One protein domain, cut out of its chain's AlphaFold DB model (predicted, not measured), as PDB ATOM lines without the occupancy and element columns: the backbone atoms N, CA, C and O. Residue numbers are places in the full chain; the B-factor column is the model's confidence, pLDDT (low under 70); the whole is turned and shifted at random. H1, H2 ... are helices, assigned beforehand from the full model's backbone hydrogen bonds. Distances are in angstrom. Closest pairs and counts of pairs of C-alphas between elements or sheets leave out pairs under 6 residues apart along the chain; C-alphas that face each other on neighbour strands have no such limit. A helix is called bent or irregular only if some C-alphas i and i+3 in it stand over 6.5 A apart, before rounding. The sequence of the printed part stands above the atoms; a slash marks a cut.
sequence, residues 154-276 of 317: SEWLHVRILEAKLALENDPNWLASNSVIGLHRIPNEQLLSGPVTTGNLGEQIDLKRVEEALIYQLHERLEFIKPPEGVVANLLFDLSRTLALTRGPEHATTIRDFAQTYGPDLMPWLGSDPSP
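What this domain is: This is residues 154 to 276 of the 317 residues of the protein "Tetratricopeptide repeat protein" of Blastocatellia bacterium (UniProt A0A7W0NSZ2). A compact helical body is built round H4, with H5 side by side with it in a helical hairpin, H3 crossing it from another side, and H1 reaching both H3 and H4 with parts of its length. The short helices H2 and H6 lie farther out near opposite ends of H4, and two long stretches without a named element, residues 171 to 187 and 192 to 206, join H1 to H2 and H2 to H3. The printed part has 123 residues with six named helices, H1 to H6 in chain order, and no named strand, and its class is all helix. It is compact, with a radius of gyration of the C-alphas of 13.4 A, and a rounded outline spanning 35 by 33 by 27 A.

Where its parts are: H1 covers residues 155 to 170, 23.3 A from first to last C-alpha, and begins with C-alpha 155 at (9.680, 2.847, 101.351). H2 covers residues 188 to 191, 5.1 A. H3, residues 207 to 224, is the longest helix at 26.2 A. H4, residues 230 to 246, measures 24.1 A and begins with C-alpha 230 at (-1.255, -13.282, 98.311). H5, residues 249 to 262, measures 20.2 A. H6, residues 264 to 269, measures 11.8 A and ends with C-alpha 269 at (3.263, -16.839, 86.644); it is irregular, with C-alphas 265 and 268 7.6 A apart.

How they stand to each other: H4 is the hub, touching H1, H3, H5 and H6. H4 and H5 form a helical hairpin at a shallow tilt of 4 degrees, opposite ways; their closest C-alphas, of Ser 240 and Ala 252, are 4.2 A apart. H3 and H4 form another helical hairpin, at a tilt of 36 degrees, only just steep, with the C-alphas of Leu 214 and Leu 239 closest at 6.2 A. H1 touches H3 with residues 155 to 158 alone, at a steep tilt of 62 degrees, the same way; the closest C-alphas, of Leu 157 and Ala 213, are 6.8 A apart. H1 and H4 only just touch, with 3 pairs of C-alphas within 8 A, the closest being Ile 161 and Val 231 at 7.2 A. H4 and H6 also only just touch, with 3 such pairs, the closest being Gly 230 and Leu 266 at 7.4 A. H2 is close to H4 but not clearly touching, the closest C-alphas, of Asn 188 and Leu 245, being 7.7 A apart. H3 and H5 are apart, and H5 and H6 meet only through their link. Every O i to N i+4 pair is within hydrogen-bond range in H1 and H4; the counts are 12 of 14 in H3, 8 of 10 in H5 and 0 of 2 in H6, where O i to N i+3 gives 0 of 3, and H2 is too short for an O i to N i+4 pair.

The domain as a whole: The two C-alphas farthest apart, of Asn 170 and Gly 248, are 36.9 A apart. The printed part has no cut. The links H1 to H2 and H2 to H3 are long, and the other three are tight. Within the second long link, residues 197 to 198 pair antiparallel with residues 204 to 205. The mean pLDDT of the printed part is 87.6, and residues 267 to 276 are under 70.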
ATOM      1  N   SER A 154      13.894   2.055 101.353       87.62
ATOM      2  CA  SER A 154      13.030   0.944 100.905       87.62
ATOM      3  C   SER A 154      11.533   1.279 100.805       87.62
ATOM      4  O   SER A 154      10.770   0.480 100.267       87.62
ATOM      5  N   GLU A 155      11.102   2.453 101.270       90.12
ATOM      6  CA  GLU A 155       9.680   2.847 101.351       90.12
ATOM      7  C   GLU A 155       8.922   2.829 100.003       90.12
ATOM      8  O   GLU A 155       7.704   2.650  99.967       90.12
ATOM      9  N   TRP A 156       9.613   2.924  98.863       94.31
ATOM     10  CA  TRP A 156       9.014   2.780  97.530       94.31
ATOM     11  C   TRP A 156       8.342   1.418  97.372       94.31
ATOM     12  O   TRP A 156       7.330   1.303  96.682       94.31
ATOM     13  N   LEU A 157       8.879   0.384  98.024       95.50
ATOM     14  CA  LEU A 157       8.297  -0.946  98.025       95.50
ATOM     15  C   LEU A 157       7.020  -0.975  98.873       95.50
ATOM     16  O   LEU A 157       6.033  -1.566  98.444       95.50
ATOM     17  N   HIS A 158       6.979  -0.278 100.014       95.12
ATOM     18  CA  HIS A 158       5.752  -0.144 100.812       95.12
ATOM     19  C   HIS A 158       4.641   0.547 100.009       95.12
ATOM     20  O   HIS A 158       3.501   0.079  99.988       95.12
ATOM     21  N   VAL A 159       4.991   1.590  99.249       96.06
ATOM     22  CA  VAL A 159       4.078   2.238  98.293       96.06
ATOM     23  C   VAL A 159       3.543   1.226  97.271       96.06
ATOM     24  O   VAL A 159       2.325   1.106  97.131       96.06
ATOM     25  N   ARG A 160       4.412   0.441  96.615       96.75
ATOM     26  CA  ARG A 160       4.002  -0.585  95.630       96.75
ATOM     27  C   ARG A 160       3.095  -1.654  96.228       96.75
ATOM     28  O   ARG A 160       2.150  -2.102  95.585       96.75
ATOM     29  N   ILE A 161       3.359  -2.047  97.469       97.00
ATOM     30  CA  ILE A 161       2.526  -3.001  98.198       97.00
ATOM     31  C   ILE A 161       1.117  -2.438  98.405       97.00
ATOM     32  O   ILE A 161       0.131  -3.126  98.143       97.00
ATOM     33  N   LEU A 162       1.001  -1.184  98.841       97.75
ATOM     34  CA  LEU A 162      -0.293  -0.537  99.050       97.75
ATOM     35  C   LEU A 162      -1.044  -0.314  97.729       97.75
ATOM     36  O   LEU A 162      -2.254  -0.519  97.683       97.75
ATOM     37  N   GLU A 163      -0.336   0.017  96.646       97.56
ATOM     38  CA  GLU A 163      -0.897   0.076  95.289       97.56
ATOM     39  C   GLU A 163      -1.456  -1.287  94.847       97.56
ATOM     40  O   GLU A 163      -2.589  -1.359  94.370       97.56
ATOM     41  N   ALA A 164      -0.717  -2.379  95.068       96.56
ATOM     42  CA  ALA A 164      -1.178  -3.733  94.759       96.56
ATOM     43  C   ALA A 164      -2.408  -4.135  95.589       96.56
ATOM     44  O   ALA A 164      -3.344  -4.736  95.063       96.56
ATOM     45  N   LYS A 165      -2.453  -3.767  96.874       96.75
ATOM     46  CA  LYS A 165      -3.618  -4.022  97.738       96.75
ATOM     47  C   LYS A 165      -4.855  -3.256  97.274       96.75
ATOM     48  O   LYS A 165      -5.933  -3.834  97.218       96.75
ATOM     49  N   LEU A 166      -4.702  -1.993  96.878       98.00
ATOM     50  CA  LEU A 166      -5.793  -1.216  96.282       98.00
ATOM     51  C   LEU A 166      -6.248  -1.802  94.938       98.00
ATOM     52  O   LEU A 166      -7.437  -1.782  94.626       98.00
ATOM     53  N   ALA A 167      -5.330  -2.346  94.137       97.06
ATOM     54  CA  ALA A 167      -5.700  -3.052  92.917       97.06
ATOM     55  C   ALA A 167      -6.516  -4.318  93.228       97.06
ATOM     56  O   ALA A 167      -7.543  -4.539  92.594       97.06
ATOM     57  N   LEU A 168      -6.126  -5.082  94.254       95.75
ATOM     58  CA  LEU A 168      -6.841  -6.276  94.719       95.75
ATOM     59  C   LEU A 168      -8.230  -5.984  95.301       95.75
ATOM     60  O   LEU A 168      -9.136  -6.801  95.154       95.75
ATOM     61  N   GLU A 169      -8.423  -4.825  95.934       95.31
ATOM     62  CA  GLU A 169      -9.754  -4.372  96.370       95.31
ATOM     63  C   GLU A 169     -10.715  -4.176  95.188       95.31
ATOM     64  O   GLU A 169     -11.920  -4.381  95.335       95.31
ATOM     65  N   ASN A 170     -10.190  -3.795  94.019       95.62
ATOM     66  CA  ASN A 170     -10.975  -3.593  92.800       95.62
ATOM     67  C   ASN A 170     -11.087  -4.869  91.950       95.62
ATOM     68  O   ASN A 170     -12.123  -5.110  91.334       95.62
ATOM     69  N   ASP A 171     -10.027  -5.677  91.910       96.38
ATOM     70  CA  ASP A 171      -9.944  -6.941  91.185       96.38
ATOM     71  C   ASP A 171      -9.262  -8.010  92.058       96.38
ATOM     72  O   ASP A 171      -8.032  -8.082  92.105       96.38
ATOM     73  N   PRO A 172     -10.030  -8.900  92.712       93.44
ATOM     74  CA  PRO A 172      -9.472  -9.964  93.547       93.44
ATOM     75  C   PRO A 172      -8.524 -10.924  92.810       93.44
ATOM     76  O   PRO A 172      -7.722 -11.598  93.452       93.44
ATOM     77  N   ASN A 173      -8.591 -10.987  91.474       91.25
ATOM     78  CA  ASN A 173      -7.715 -11.818  90.649       91.25
ATOM     79  C   ASN A 173      -6.520 -11.039  90.086       91.25
ATOM     80  O   ASN A 173      -5.800 -11.565  89.238       91.25
ATOM     81  N   TRP A 174      -6.265  -9.810  90.546       92.75
ATOM     82  CA  TRP A 174      -5.212  -8.955  89.998       92.75
ATOM     83  C   TRP A 174      -3.833  -9.637  89.995       92.75
ATOM     84  O   TRP A 174      -3.094  -9.552  89.010       92.75
ATOM     85  N   LEU A 175      -3.515 -10.395  91.053       90.81
ATOM     86  CA  LEU A 175      -2.268 -11.166  91.171       90.81
ATOM     87  C   LEU A 175      -2.168 -12.364  90.207       90.81
ATOM     88  O   LEU A 175      -1.094 -12.938  90.062       90.81
ATOM     89  N   ALA A 176      -3.243 -12.734  89.506       86.62
ATOM     90  CA  ALA A 176      -3.198 -13.771  88.477       86.62
ATOM     91  C   ALA A 176      -2.479 -13.313  87.196       86.62
ATOM     92  O   ALA A 176      -2.200 -14.134  86.335       86.62
ATOM     93  N   SER A 177      -2.207 -12.015  87.025       84.19
ATOM     94  CA  SER A 177      -1.482 -11.489  85.852       84.19
ATOM     95  C   SER A 177      -0.558 -10.303  86.167       84.19
ATOM     96  O   SER A 177       0.091  -9.735  85.279       84.19
ATOM     97  N   ASN A 178      -0.478  -9.920  87.440       88.50
ATOM     98  CA  ASN A 178       0.350  -8.831  87.931       88.50
ATOM     99  C   ASN A 178       1.132  -9.275  89.170       88.50
ATOM    100  O   ASN A 178       0.800 -10.252  89.831       88.50
ATOM    101  N   SER A 179       2.170  -8.516  89.496       89.62
ATOM    102  CA  SER A 179       2.969  -8.673  90.715       89.62
ATOM    103  C   SER A 179       3.165  -7.305  91.342       89.62
ATOM    104  O   SER A 179       3.134  -6.311  90.614       89.62
ATOM    105  N   VAL A 180       3.511  -7.264  92.621       93.25
ATOM    106  CA  VAL A 180       3.727  -6.026  93.375       93.25
ATOM    107  C   VAL A 180       4.796  -5.129  92.740       93.25
ATOM    108  O   VAL A 180       4.567  -3.933  92.585       93.25
ATOM    109  N   ILE A 181       5.944  -5.687  92.337       91.25
ATOM    110  CA  ILE A 181       7.079  -4.892  91.818       91.25
ATOM    111  C   ILE A 181       7.453  -5.149  90.359       91.25
ATOM    112  O   ILE A 181       8.341  -4.501  89.819       91.25
ATOM    113  N   GLY A 182       6.765  -6.068  89.691       88.25
ATOM    114  CA  GLY A 182       6.890  -6.277  88.248       88.25
ATOM    115  C   GLY A 182       8.074  -7.141  87.823       88.25
ATOM    116  O   GLY A 182       8.225  -7.364  86.621       88.25
ATOM    117  N   LEU A 183       8.881  -7.665  88.757       86.25
ATOM    118  CA  LEU A 183      10.099  -8.407  88.408       86.25
ATOM    119  C   LEU A 183       9.804  -9.594  87.494       86.25
ATOM    120  O   LEU A 183      10.582  -9.836  86.574       86.25
ATOM    121  N   HIS A 184       8.683 -10.300  87.686       83.19
ATOM    122  CA  HIS A 184       8.265 -11.447  86.860       83.19
ATOM    123  C   HIS A 184       8.278 -11.191  85.340       83.19
ATOM    124  O   HIS A 184       8.393 -12.139  84.569       83.19
ATOM    125  N   ARG A 185       8.180  -9.929  84.895       84.31
ATOM    126  CA  ARG A 185       8.185  -9.550  83.469       84.31
ATOM    127  C   ARG A 185       9.582  -9.344  82.889       84.31
ATOM    128  O   ARG A 185       9.721  -9.228  81.675       84.31
ATOM    129  N   ILE A 186      10.601  -9.255  83.736       85.19
ATOM    130  CA  ILE A 186      11.981  -8.965  83.346       85.19
ATOM    131  C   ILE A 186      12.742 -10.292  83.271       85.19
ATOM    132  O   ILE A 186      12.735 -11.002  84.268       85.19
ATOM    133  N   PRO A 187      13.406 -10.661  82.162       85.38
ATOM    134  CA  PRO A 187      14.235 -11.870  82.091       85.38
ATOM    135  C   PRO A 187      15.417 -11.851  83.076       85.38
ATOM    136  O   PRO A 187      15.927 -10.783  83.422       85.38
ATOM    137  N   ASN A 188      15.884 -13.026  83.514       84.88
ATOM    138  CA  ASN A 188      16.967 -13.138  84.506       84.88
ATOM    139  C   ASN A 188      18.266 -12.451  84.049       84.88
ATOM    140  O   ASN A 188      18.943 -11.814  84.851       84.88
ATOM    141  N   GLU A 189      18.591 -12.530  82.759       82.94
ATOM    142  CA  GLU A 189      19.786 -11.923  82.169       82.94
ATOM    143  C   GLU A 189      19.746 -10.391  82.276       82.94
ATOM    144  O   GLU A 189      20.772  -9.741  82.484       82.94
ATOM    145  N   GLN A 190      18.548  -9.805  82.176       85.56
ATOM    146  CA  GLN A 190      18.353  -8.364  82.289       85.56
ATOM    147  C   GLN A 190      18.377  -7.897  83.750       85.56
ATOM    148  O   GLN A 190      18.889  -6.813  84.018       85.56
ATOM    149  N   LEU A 191      17.907  -8.724  84.692       86.00
ATOM    150  CA  LEU A 191      17.943  -8.402  86.125       86.00
ATOM    151  C   LEU A 191      19.369  -8.196  86.663       86.00
ATOM    152  O   LEU A 191      19.562  -7.428  87.599       86.00
ATOM    153  N   LEU A 192      20.369  -8.855  86.069       84.75
ATOM    154  CA  LEU A 192      21.778  -8.733  86.463       84.75
ATOM    155  C   LEU A 192      22.529  -7.597  85.747       84.75
ATOM    156  O   LEU A 192      23.650  -7.268  86.129       84.75
ATOM    157  N   SER A 193      21.940  -7.015  84.701       83.06
ATOM    158  CA  SER A 193      22.651  -6.144  83.752       83.06
ATOM    159  C   SER A 193      22.435  -4.645  83.989       83.06
ATOM    160  O   SER A 193      22.953  -3.825  83.229       83.06
ATOM    161  N   GLY A 194      21.674  -4.255  85.013       81.06
ATOM    162  CA  GLY A 194      21.412  -2.850  85.302       81.06
ATOM    163  C   GLY A 194      20.236  -2.622  86.251       81.06
ATOM    164  O   GLY A 194      19.844  -3.527  86.987       81.06
ATOM    165  N   PRO A 195      19.675  -1.404  86.251       88.56
ATOM    166  CA  PRO A 195      18.509  -1.075  87.055       88.56
ATOM    167  C   PRO A 195      17.284  -1.905  86.675       88.56
ATOM    168  O   PRO A 195      17.010  -2.122  85.495       88.56
ATOM    169  N   VAL A 196      16.523  -2.316  87.684       90.50
ATOM    170  CA  VAL A 196      15.319  -3.144  87.530       90.50
ATOM    171  C   VAL A 196      14.045  -2.405  87.939       90.50
ATOM    172  O   VAL A 196      12.949  -2.811  87.564       90.50
ATOM    173  N   THR A 197      14.176  -1.316  88.701       92.44
ATOM    174  CA  THR A 197      13.061  -0.480  89.165       92.44
ATOM    175  C   THR A 197      13.554   0.914  89.570       92.44
ATOM    176  O   THR A 197      14.744   1.220  89.467       92.44
ATOM    177  N   THR A 198      12.644   1.763  90.047       92.31
ATOM    178  CA  THR A 198      12.937   3.102  90.568       92.31
ATOM    179  C   THR A 198      12.607   3.220  92.052       92.31
ATOM    180  O   THR A 198      11.545   2.756  92.477       92.31
ATOM    181  N   GLY A 199      13.470   3.898  92.805       91.62
ATOM    182  CA  GLY A 199      13.324   4.133  94.240       91.62
ATOM    183  C   GLY A 199      12.481   5.335  94.636       91.62
ATOM    184  O   GLY A 199      11.745   5.911  93.831       91.62
ATOM    185  N   ASN A 200      12.627   5.728  95.905       88.50
ATOM    186  CA  ASN A 200      11.918   6.848  96.535       88.50
ATOM    187  C   ASN A 200      12.110   8.177  95.794       88.50
ATOM    188  O   ASN A 200      11.226   9.034  95.803       88.50
ATOM    189  N   LEU A 201      13.278   8.365  95.175       82.88
ATOM    190  CA  LEU A 201      13.673   9.576  94.461       82.88
ATOM    191  C   LEU A 201      13.486   9.464  92.946       82.88
ATOM    192  O   LEU A 201      13.888  10.370  92.215       82.88
ATOM    193  N   GLY A 202      12.911   8.360  92.461       87.25
ATOM    194  CA  GLY A 202      12.954   8.010  91.043       87.25
ATOM    195  C   GLY A 202      14.352   7.587  90.585       87.25
ATOM    196  O   GLY A 202      14.593   7.461  89.384       87.25
ATOM    197  N   GLU A 203      15.283   7.381  91.520       91.81
ATOM    198  CA  GLU A 203      16.612   6.890  91.207       91.81
ATOM    199  C   GLU A 203      16.528   5.451  90.713       91.81
ATOM    200  O   GLU A 203      15.695   4.665  91.156       91.81
ATOM    201  N   GLN A 204      17.407   5.107  89.785       93.31
ATOM    202  CA  GLN A 204      17.487   3.769  89.228       93.31
ATOM    203  C   GLN A 204      18.063   2.803  90.277       93.31
ATOM    204  O   GLN A 204      19.131   3.055  90.837       93.31
ATOM    205  N   ILE A 205      17.345   1.714  90.555       92.12
ATOM    206  CA  ILE A 205      17.665   0.730  91.596       92.12
ATOM    207  C   ILE A 205      18.040  -0.601  90.943       92.12
ATOM    208  O   ILE A 205      17.293  -1.126  90.118       92.12
ATOM    209  N   ASP A 206      19.195  -1.143  91.328       92.44
ATOM    210  CA  ASP A 206      19.668  -2.462  90.905       92.44
ATOM    211  C   ASP A 206      19.048  -3.604  91.727       92.44
ATOM    212  O   ASP A 206      18.355  -3.402  92.726       92.44
ATOM    213  N   LEU A 207      19.307  -4.841  91.302       92.31
ATOM    214  CA  LEU A 207      18.743  -6.024  91.944       92.31
ATOM    215  C   LEU A 207      19.176  -6.186  93.413       92.31
ATOM    216  O   LEU A 207      18.402  -6.694  94.222       92.31
ATOM    217  N   LYS A 208      20.375  -5.719  93.785       89.62
ATOM    218  CA  LYS A 208      20.870  -5.803  95.164       89.62
ATOM    219  C   LYS A 208      20.055  -4.907  96.098       89.62
ATOM    220  O   LYS A 208      19.621  -5.354  97.154       89.62
ATOM    221  N   ARG A 209      19.798  -3.660  95.704       90.38
ATOM    222  CA  ARG A 209      18.942  -2.757  96.491       90.38
ATOM    223  C   ARG A 209      17.481  -3.224  96.521       90.38
ATOM    224  O   ARG A 209      16.779  -2.954  97.494       90.38
ATOM    225  N   VAL A 210      17.016  -3.947  95.496       93.56
ATOM    226  CA  VAL A 210      15.713  -4.636  95.546       93.56
ATOM    227  C   VAL A 210      15.713  -5.774  96.568       93.56
ATOM    228  O   VAL A 210      14.757  -5.868  97.332       93.56
ATOM    229  N   GLU A 211      16.768  -6.592  96.634       92.81
ATOM    230  CA  GLU A 211      16.926  -7.630  97.667       92.81
ATOM    231  C   GLU A 211      16.822  -7.032  99.075       92.81
ATOM    232  O   GLU A 211      16.024  -7.491  99.888       92.81
ATOM    233  N   GLU A 212      17.582  -5.967  99.343       89.69
ATOM    234  CA  GLU A 212      17.598  -5.279 100.638       89.69
ATOM    235  C   GLU A 212      16.210  -4.727 101.005       89.69
ATOM    236  O   GLU A 212      15.745  -4.909 102.133       89.69
ATOM    237  N   ALA A 213      15.510  -4.110 100.045       91.62
ATOM    238  CA  ALA A 213      14.154  -3.611 100.252       91.62
ATOM    239  C   ALA A 213      13.151  -4.746 100.514       91.62
ATOM    240  O   ALA A 213      12.335  -4.635 101.429       91.62
ATOM    241  N   LEU A 214      13.221  -5.842  99.749       94.56
ATOM    242  CA  LEU A 214      12.366  -7.017  99.932       94.56
ATOM    243  C   LEU A 214      12.555  -7.624 101.319       94.56
ATOM    244  O   LEU A 214      11.564  -7.865 101.999       94.56
ATOM    245  N   ILE A 215      13.800  -7.828 101.754       92.81
ATOM    246  CA  ILE A 215      14.119  -8.366 103.083       92.81
ATOM    247  C   ILE A 215      13.563  -7.459 104.175       92.81
ATOM    248  O   ILE A 215      12.897  -7.948 105.084       92.81
ATOM    249  N   TYR A 216      13.796  -6.148 104.074       88.50
ATOM    250  CA  TYR A 216      13.319  -5.188 105.065       88.50
ATOM    251  C   TYR A 216      11.790  -5.213 105.180       88.50
ATOM    252  O   TYR A 216      11.234  -5.401 106.261       88.50
ATOM    253  N   GLN A 217      11.100  -5.073 104.046       91.44
ATOM    254  CA  GLN A 217       9.643  -5.013 104.011       91.44
ATOM    255  C   GLN A 217       9.015  -6.346 104.414       91.44
ATOM    256  O   GLN A 217       8.028  -6.354 105.138       91.44
ATOM    257  N   LEU A 218       9.575  -7.483 103.991       93.88
ATOM    258  CA  LEU A 218       9.092  -8.797 104.412       93.88
ATOM    259  C   LEU A 218       9.313  -9.031 105.902       93.88
ATOM    260  O   LEU A 218       8.389  -9.515 106.548       93.88
ATOM    261  N   HIS A 219      10.471  -8.657 106.452       91.06
ATOM    262  CA  HIS A 219      10.727  -8.788 107.883       91.06
ATOM    263  C   HIS A 219       9.645  -8.072 108.690       91.06
ATOM    264  O   HIS A 219       8.952  -8.717 109.466       91.06
ATOM    265  N   GLU A 220       9.397  -6.789 108.433       86.75
ATOM    266  CA  GLU A 220       8.360  -6.020 109.137       86.75
ATOM    267  C   GLU A 220       6.965  -6.655 109.008       86.75
ATOM    268  O   GLU A 220       6.195  -6.765 109.963       86.75
ATOM    269  N   ARG A 221       6.635  -7.107 107.801       90.88
ATOM    270  CA  ARG A 221       5.302  -7.597 107.440       90.88
ATOM    271  C   ARG A 221       4.985  -8.968 108.025       90.88
ATOM    272  O   ARG A 221       3.846  -9.225 108.422       90.88
ATOM    273  N   LEU A 222       5.984  -9.844 108.094       91.38
ATOM    274  CA  LEU A 222       5.838 -11.209 108.591       91.38
ATOM    275  C   LEU A 222       5.536 -11.268 110.090       91.38
ATOM    276  O   LEU A 222       4.996 -12.276 110.550       91.38
ATOM    277  N   GLU A 223       5.789 -10.199 110.854       87.81
ATOM    278  CA  GLU A 223       5.341 -10.116 112.248       87.81
ATOM    279  C   GLU A 223       3.816 -10.256 112.331       87.81
ATOM    280  O   GLU A 223       3.283 -11.063 113.105       87.81
ATOM    281  N   PHE A 224       3.122  -9.496 111.485       84.38
ATOM    282  CA  PHE A 224       1.687  -9.261 111.581       84.38
ATOM    283  C   PHE A 224       0.856 -10.150 110.668       84.38
ATOM    284  O   PHE A 224      -0.252 -10.545 111.032       84.38
ATOM    285  N   ILE A 225       1.373 -10.442 109.480       86.44
ATOM    286  CA  ILE A 225       0.645 -11.164 108.444       86.44
ATOM    287  C   ILE A 225       1.003 -12.632 108.568       86.44
ATOM    288  O   ILE A 225       2.178 -12.984 108.583       86.44
ATOM    289  N   LYS A 226      -0.012 -13.487 108.668       89.25
ATOM    290  CA  LYS A 226       0.143 -14.944 108.664       89.25
ATOM    291  C   LYS A 226      -0.579 -15.524 107.446       89.25
ATOM    292  O   LYS A 226      -1.493 -14.875 106.936       89.25
ATOM    293  N   PRO A 227      -0.199 -16.725 106.980       90.69
ATOM    294  CA  PRO A 227      -0.866 -17.353 105.851       90.69
ATOM    295  C   PRO A 227      -2.378 -17.560 106.051       90.69
ATOM    296  O   PRO A 227      -2.803 -17.821 107.182       90.69
ATOM    297  N   PRO A 228      -3.179 -17.561 104.967       92.06
ATOM    298  CA  PRO A 228      -2.808 -17.241 103.582       92.06
ATOM    299  C   PRO A 228      -2.834 -15.728 103.298       92.06
ATOM    300  O   PRO A 228      -3.736 -15.021 103.749       92.06
ATOM    301  N   GLU A 229      -1.881 -15.230 102.504       92.94
ATOM    302  CA  GLU A 229      -1.872 -13.832 102.047       92.94
ATOM    303  C   GLU A 229      -1.088 -13.677 100.732       92.94
ATOM    304  O   GLU A 229       0.103 -13.982 100.653       92.94
ATOM    305  N   GLY A 230      -1.777 -13.235  99.677       92.69
ATOM    306  CA  GLY A 230      -1.255 -13.282  98.311       92.69
ATOM    307  C   GLY A 230      -0.176 -12.244  98.010       92.69
ATOM    308  O   GLY A 230       0.733 -12.521  97.226       92.69
ATOM    309  N   VAL A 231      -0.234 -11.069  98.640       94.62
ATOM    310  CA  VAL A 231       0.780 -10.025  98.449       94.62
ATOM    311  C   VAL A 231       2.110 -10.461  99.066       94.62
ATOM    312  O   VAL A 231       3.143 -10.371  98.408       94.62
ATOM    313  N   VAL A 232       2.097 -11.013 100.281       95.25
ATOM    314  CA  VAL A 232       3.273 -11.596 100.938       95.25
ATOM    315  C   VAL A 232       3.800 -12.788 100.148       95.25
ATOM    316  O   VAL A 232       5.008 -12.859  99.934       95.25
ATOM    317  N   ALA A 233       2.936 -13.676  99.643       93.94
ATOM    318  CA  ALA A 233       3.373 -14.752  98.753       93.94
ATOM    319  C   ALA A 233       4.133 -14.198  97.533       93.94
ATOM    320  O   ALA A 233       5.235 -14.652  97.236       93.94
ATOM    321  N   ASN A 234       3.583 -13.180  96.859       93.94
ATOM    322  CA  ASN A 234       4.207 -12.560  95.691       93.94
ATOM    323  C   ASN A 234       5.577 -11.934  96.012       93.94
ATOM    324  O   ASN A 234       6.541 -12.179  95.290       93.94
ATOM    325  N   LEU A 235       5.687 -11.209  97.130       95.31
ATOM    326  CA  LEU A 235       6.953 -10.638  97.604       95.31
ATOM    327  C   LEU A 235       7.989 -11.717  97.956       95.31
ATOM    328  O   LEU A 235       9.160 -11.577  97.613       95.31
ATOM    329  N   LEU A 236       7.575 -12.801  98.624       95.00
ATOM    330  CA  LEU A 236       8.459 -13.923  98.949       95.00
ATOM    331  C   LEU A 236       8.958 -14.626  97.680       95.00
ATOM    332  O   LEU A 236      10.122 -15.012  97.614       95.00
ATOM    333  N   PHE A 237       8.129 -14.749  96.642       92.12
ATOM    334  CA  PHE A 237       8.585 -15.271  95.352       92.12
ATOM    335  C   PHE A 237       9.581 -14.342  94.655       92.12
ATOM    336  O   PHE A 237      10.593 -14.825  94.141       92.12
ATOM    337  N   ASP A 238       9.338 -13.031  94.667       92.81
ATOM    338  CA  ASP A 238      10.291 -12.055  94.137       92.81
ATOM    339  C   ASP A 238      11.621 -12.093  94.916       92.81
ATOM    340  O   ASP A 238      12.692 -12.042  94.304       92.81
ATOM    341  N   LEU A 239      11.582 -12.294  96.240       94.56
ATOM    342  CA  LEU A 239      12.781 -12.498  97.060       94.56
ATOM    343  C   LEU A 239      13.486 -13.816  96.720       94.56
ATOM    344  O   LEU A 239      14.692 -13.807  96.489       94.56
ATOM    345  N   SER A 240      12.761 -14.934  96.628       93.12
ATOM    346  CA  SER A 240      13.309 -16.238  96.217       93.12
ATOM    347  C   SER A 240      14.056 -16.125  94.890       93.12
ATOM    348  O   SER A 240      15.206 -16.547  94.768       93.12
ATOM    349  N   ARG A 241      13.424 -15.499  93.895       90.69
ATOM    350  CA  ARG A 241      14.018 -15.294  92.579       90.69
ATOM    351  C   ARG A 241      15.239 -14.379  92.626       90.69
ATOM    352  O   ARG A 241      16.230 -14.664  91.961       90.69
ATOM    353  N   THR A 242      15.174 -13.305  93.406       91.69
ATOM    354  CA  THR A 242      16.303 -12.394  93.606       91.69
ATOM    355  C   THR A 242      17.495 -13.139  94.209       91.69
ATOM    356  O   THR A 242      18.577 -13.119  93.629       91.69
ATOM    357  N   LEU A 243      17.273 -13.905  95.282       91.81
ATOM    358  CA  LEU A 243      18.300 -14.704  95.956       91.81
ATOM    359  C   LEU A 243      18.926 -15.763  95.047       91.81
ATOM    360  O   LEU A 243      20.126 -16.011  95.147       91.81
ATOM    361  N   ALA A 244      18.153 -16.356  94.133       90.31
ATOM    362  CA  ALA A 244      18.679 -17.312  93.158       90.31
ATOM    363  C   ALA A 244      19.764 -16.693  92.264       90.31
ATOM    364  O   ALA A 244      20.711 -17.373  91.870       90.31
ATOM    365  N   LEU A 245      19.625 -15.399  91.960       88.62
ATOM    366  CA  LEU A 245      20.535 -14.641  91.105       88.62
ATOM    367  C   LEU A 245      21.692 -14.009  91.886       88.62
ATOM    368  O   LEU A 245      22.793 -13.898  91.352       88.62
ATOM    369  N   THR A 246      21.460 -13.583  93.128       86.62
ATOM    370  CA  THR A 246      22.435 -12.806  93.910       86.62
ATOM    371  C   THR A 246      23.233 -13.637  94.913       86.62
ATOM    372  O   THR A 246      24.363 -13.265  95.233       86.62
ATOM    373  N   ARG A 247      22.678 -14.747  95.422       84.62
ATOM    374  CA  ARG A 247      23.260 -15.543  96.521       84.62
ATOM    375  C   ARG A 247      23.466 -17.012  96.157       84.62
ATOM    376  O   ARG A 247      24.544 -17.545  96.403       84.62
ATOM    377  N   GLY A 248      22.461 -17.656  95.565       82.94
ATOM    378  CA  GLY A 248      22.492 -19.067  95.176       82.94
ATOM    379  C   GLY A 248      21.148 -19.788  95.366       82.94
ATOM    380  O   GLY A 248      20.209 -19.235  95.944       82.94
ATOM    381  N   PRO A 249      21.036 -21.040  94.887       85.44
ATOM    382  CA  PRO A 249      19.763 -21.761  94.833       85.44
ATOM    383  C   PRO A 249      19.239 -22.211  96.206       85.44
ATOM    384  O   PRO A 249      18.040 -22.412  96.358       85.44
ATOM    385  N   GLU A 250      20.096 -22.363  97.218       87.69
ATOM    386  CA  GLU A 250      19.689 -22.896  98.526       87.69
ATOM    387  C   GLU A 250      18.773 -21.924  99.287       87.69
ATOM    388  O   GLU A 250      17.649 -22.288  99.641       87.69
ATOM    389  N   HIS A 251      19.194 -20.663  99.467       89.25
ATOM    390  CA  HIS A 251      18.344 -19.616 100.053       89.25
ATOM    391  C   HIS A 251      17.085 -19.381  99.216       89.25
ATOM    392  O   HIS A 251      15.997 -19.223  99.768       89.25
ATOM    393  N   ALA A 252      17.217 -19.404  97.887       91.69
ATOM    394  CA  ALA A 252      16.091 -19.239  96.978       91.69
ATOM    395  C   ALA A 252      15.012 -20.308  97.187       91.69
ATOM    396  O   ALA A 252      13.829 -19.966  97.263       91.69
ATOM    397  N   THR A 253      15.405 -21.578  97.307       91.69
ATOM    398  CA  THR A 253      14.491 -22.703  97.537       91.69
ATOM    399  C   THR A 253      13.820 -22.601  98.901       91.69
ATOM    400  O   THR A 253      12.599 -22.676  98.975       91.69
ATOM    401  N   THR A 254      14.569 -22.312  99.972       93.69
ATOM    402  CA  THR A 254      13.974 -22.144 101.311       93.69
ATOM    403  C   THR A 254      12.914 -21.037 101.343       93.69
ATOM    404  O   THR A 254      11.832 -21.229 101.897       93.69
ATOM    405  N   ILE A 255      13.178 -19.889 100.710       94.75
ATOM    406  CA  ILE A 255      12.190 -18.805 100.630       94.75
ATOM    407  C   ILE A 255      11.017 -19.169  99.713       94.75
ATOM    408  O   ILE A 255       9.884 -18.790 100.004       94.75
ATOM    409  N   ARG A 256      11.251 -19.931  98.638       92.19
ATOM    410  CA  ARG A 256      10.186 -20.424  97.752       92.19
ATOM    411  C   ARG A 256       9.213 -21.333  98.489       92.19
ATOM    412  O   ARG A 256       8.006 -21.132  98.385       92.19
ATOM    413  N   ASP A 257       9.734 -22.294  99.242       92.62
ATOM    414  CA  ASP A 257       8.925 -23.222 100.031       92.62
ATOM    415  C   ASP A 257       8.103 -22.456 101.074       92.62
ATOM    416  O   ASP A 257       6.916 -22.717 101.272       92.62
ATOM    417  N   PHE A 258       8.695 -21.426 101.687       94.50
ATOM    418  CA  PHE A 258       7.966 -20.545 102.592       94.50
ATOM    419  C   PHE A 258       6.876 -19.730 101.875       94.50
ATOM    420  O   PHE A 258       5.758 -19.633 102.386       94.50
ATOM    421  N   ALA A 259       7.139 -19.210 100.672       93.75
ATOM    422  CA  ALA A 259       6.156 -18.491  99.857       93.75
ATOM    423  C   ALA A 259       4.916 -19.345  99.540       93.75
ATOM    424  O   ALA A 259       3.786 -18.855  99.595       93.75
ATOM    425  N   GLN A 260       5.110 -20.642  99.277       91.62
ATOM    426  CA  GLN A 260       4.018 -21.585  99.019       91.62
ATOM    427  C   GLN A 260       3.071 -21.740 100.210       91.62
ATOM    428  O   GLN A 260       1.886 -21.997 100.008       91.62
ATOM    429  N   THR A 261       3.550 -21.536 101.443       93.81
ATOM    430  CA  THR A 261       2.672 -21.561 102.622       93.81
ATOM    431  C   THR A 261       1.671 -20.406 102.615       93.81
ATOM    432  O   THR A 261       0.558 -20.581 103.102       93.81
ATOM    433  N   TYR A 262       2.030 -19.258 102.026       93.44
ATOM    434  CA  TYR A 262       1.182 -18.067 101.929       93.44
ATOM    435  C   TYR A 262       0.216 -18.090 100.744       93.44
ATOM    436  O   TYR A 262      -0.889 -17.559 100.862       93.44
ATOM    437  N   GLY A 263       0.621 -18.667  99.611       90.06
ATOM    438  CA  GLY A 263      -0.152 -18.611  98.370       90.06
ATOM    439  C   GLY A 263       0.238 -19.704  97.376       90.06
ATOM    440  O   GLY A 263       0.930 -19.401  96.402       90.06
ATOM    441  N   PRO A 264      -0.211 -20.958  97.575       81.81
ATOM    442  CA  PRO A 264       0.146 -22.076  96.697       81.81
ATOM    443  C   PRO A 264      -0.385 -21.903  95.263       81.81
ATOM    444  O   PRO A 264       0.257 -22.342  94.309       81.81
ATOM    445  N   ASP A 265      -1.506 -21.199  95.092       79.62
ATOM    446  CA  ASP A 265      -2.178 -21.032  93.795       79.62
ATOM    447  C   ASP A 265      -1.580 -19.911  92.921       79.62
ATOM    448  O   ASP A 265      -1.903 -19.796  91.740       79.62
ATOM    449  N   LEU A 266      -0.669 -19.095  93.465       73.94
ATOM    450  CA  LEU A 266      -0.033 -17.975  92.749       73.94
ATOM    451  C   LEU A 266       1.169 -18.404  91.880       73.94
ATOM    452  O   LEU A 266       1.846 -17.575  91.274       73.94
ATOM    453  N   MET A 267       1.429 -19.711  91.795       61.59
ATOM    454  CA  MET A 267       2.620 -20.302  91.179       61.59
ATOM    455  C   MET A 267       2.731 -20.282  89.634       61.59
ATOM    456  O   MET A 267       3.872 -20.284  89.168       61.59
ATOM    457  N   PRO A 268       1.663 -20.231  88.802       54.66
ATOM    458  CA  PRO A 268       1.819 -20.366  87.344       54.66
ATOM    459  C   PRO A 268       2.606 -19.238  86.647       54.66
ATOM    460  O   PRO A 268       3.092 -19.441  85.537       54.66
ATOM    461  N   TRP A 269       2.747 -18.065  87.279       53.53
ATOM    462  CA  TRP A 269       3.263 -16.839  86.644       53.53
ATOM    463  C   TRP A 269       4.657 -16.394  87.113       53.53
ATOM    464  O   TRP A 269       5.188 -15.416  86.591       53.53
ATOM    465  N   LEU A 270       5.279 -17.100  88.066       57.06
ATOM    466  CA  LEU A 270       6.529 -16.669  88.724       57.06
ATOM    467  C   LEU A 270       7.776 -17.473  88.299       57.06
ATOM    468  O   LEU A 270       8.804 -17.461  88.978       57.06
ATOM    469  N   GLY A 271       7.703 -18.100  87.122       53.75
ATOM    470  CA  GLY A 271       8.825 -18.757  86.449       53.75
ATOM    471  C   GLY A 271       9.136 -20.169  86.955       53.75
ATOM    472  O   GLY A 271       8.811 -20.546  88.085       53.75
ATOM    473  N   SER A 272       9.775 -20.954  86.082       53.19
ATOM    474  CA  SER A 272      10.335 -22.269  86.405       53.19
ATOM    475  C   SER A 272      11.328 -22.183  87.569       53.19
ATOM    476  O   SER A 272      11.845 -21.109  87.867       53.19
ATOM    477  N   ASP A 273      11.536 -23.333  88.214       53.34
ATOM    478  CA  ASP A 273      12.494 -23.616  89.291       53.34
ATOM    479  C   ASP A 273      13.658 -22.597  89.381       53.34
ATOM    480  O   ASP A 273      14.329 -22.352  88.375       53.34
ATOM    481  N   PRO A 274      13.912 -21.985  90.557       52.31
ATOM    482  CA  PRO A 274      14.975 -21.000  90.739       52.31
ATOM    483  C   PRO A 274      16.365 -21.606  90.545       52.31
ATOM    484  O   PRO A 274      17.339 -20.860  90.491       52.31
ATOM    485  N   SER A 275      16.467 -22.932  90.417       48.88
ATOM    486  CA  SER A 275      17.645 -23.603  89.893       48.88
ATOM    487  C   SER A 275      17.984 -23.020  88.519       48.88
ATOM    488  O   SER A 275      17.277 -23.288  87.543       48.88
ATOM    489  N   PRO A 276      19.088 -22.263  88.373       46.44
ATOM    490  CA  PRO A 276      19.610 -22.032  87.044       46.44
ATOM    491  C   PRO A 276      19.880 -23.424  86.471       46.44
ATOM    492  O   PRO A 276      20.477 -24.267  87.149       46.44
TER     493      PRO A 276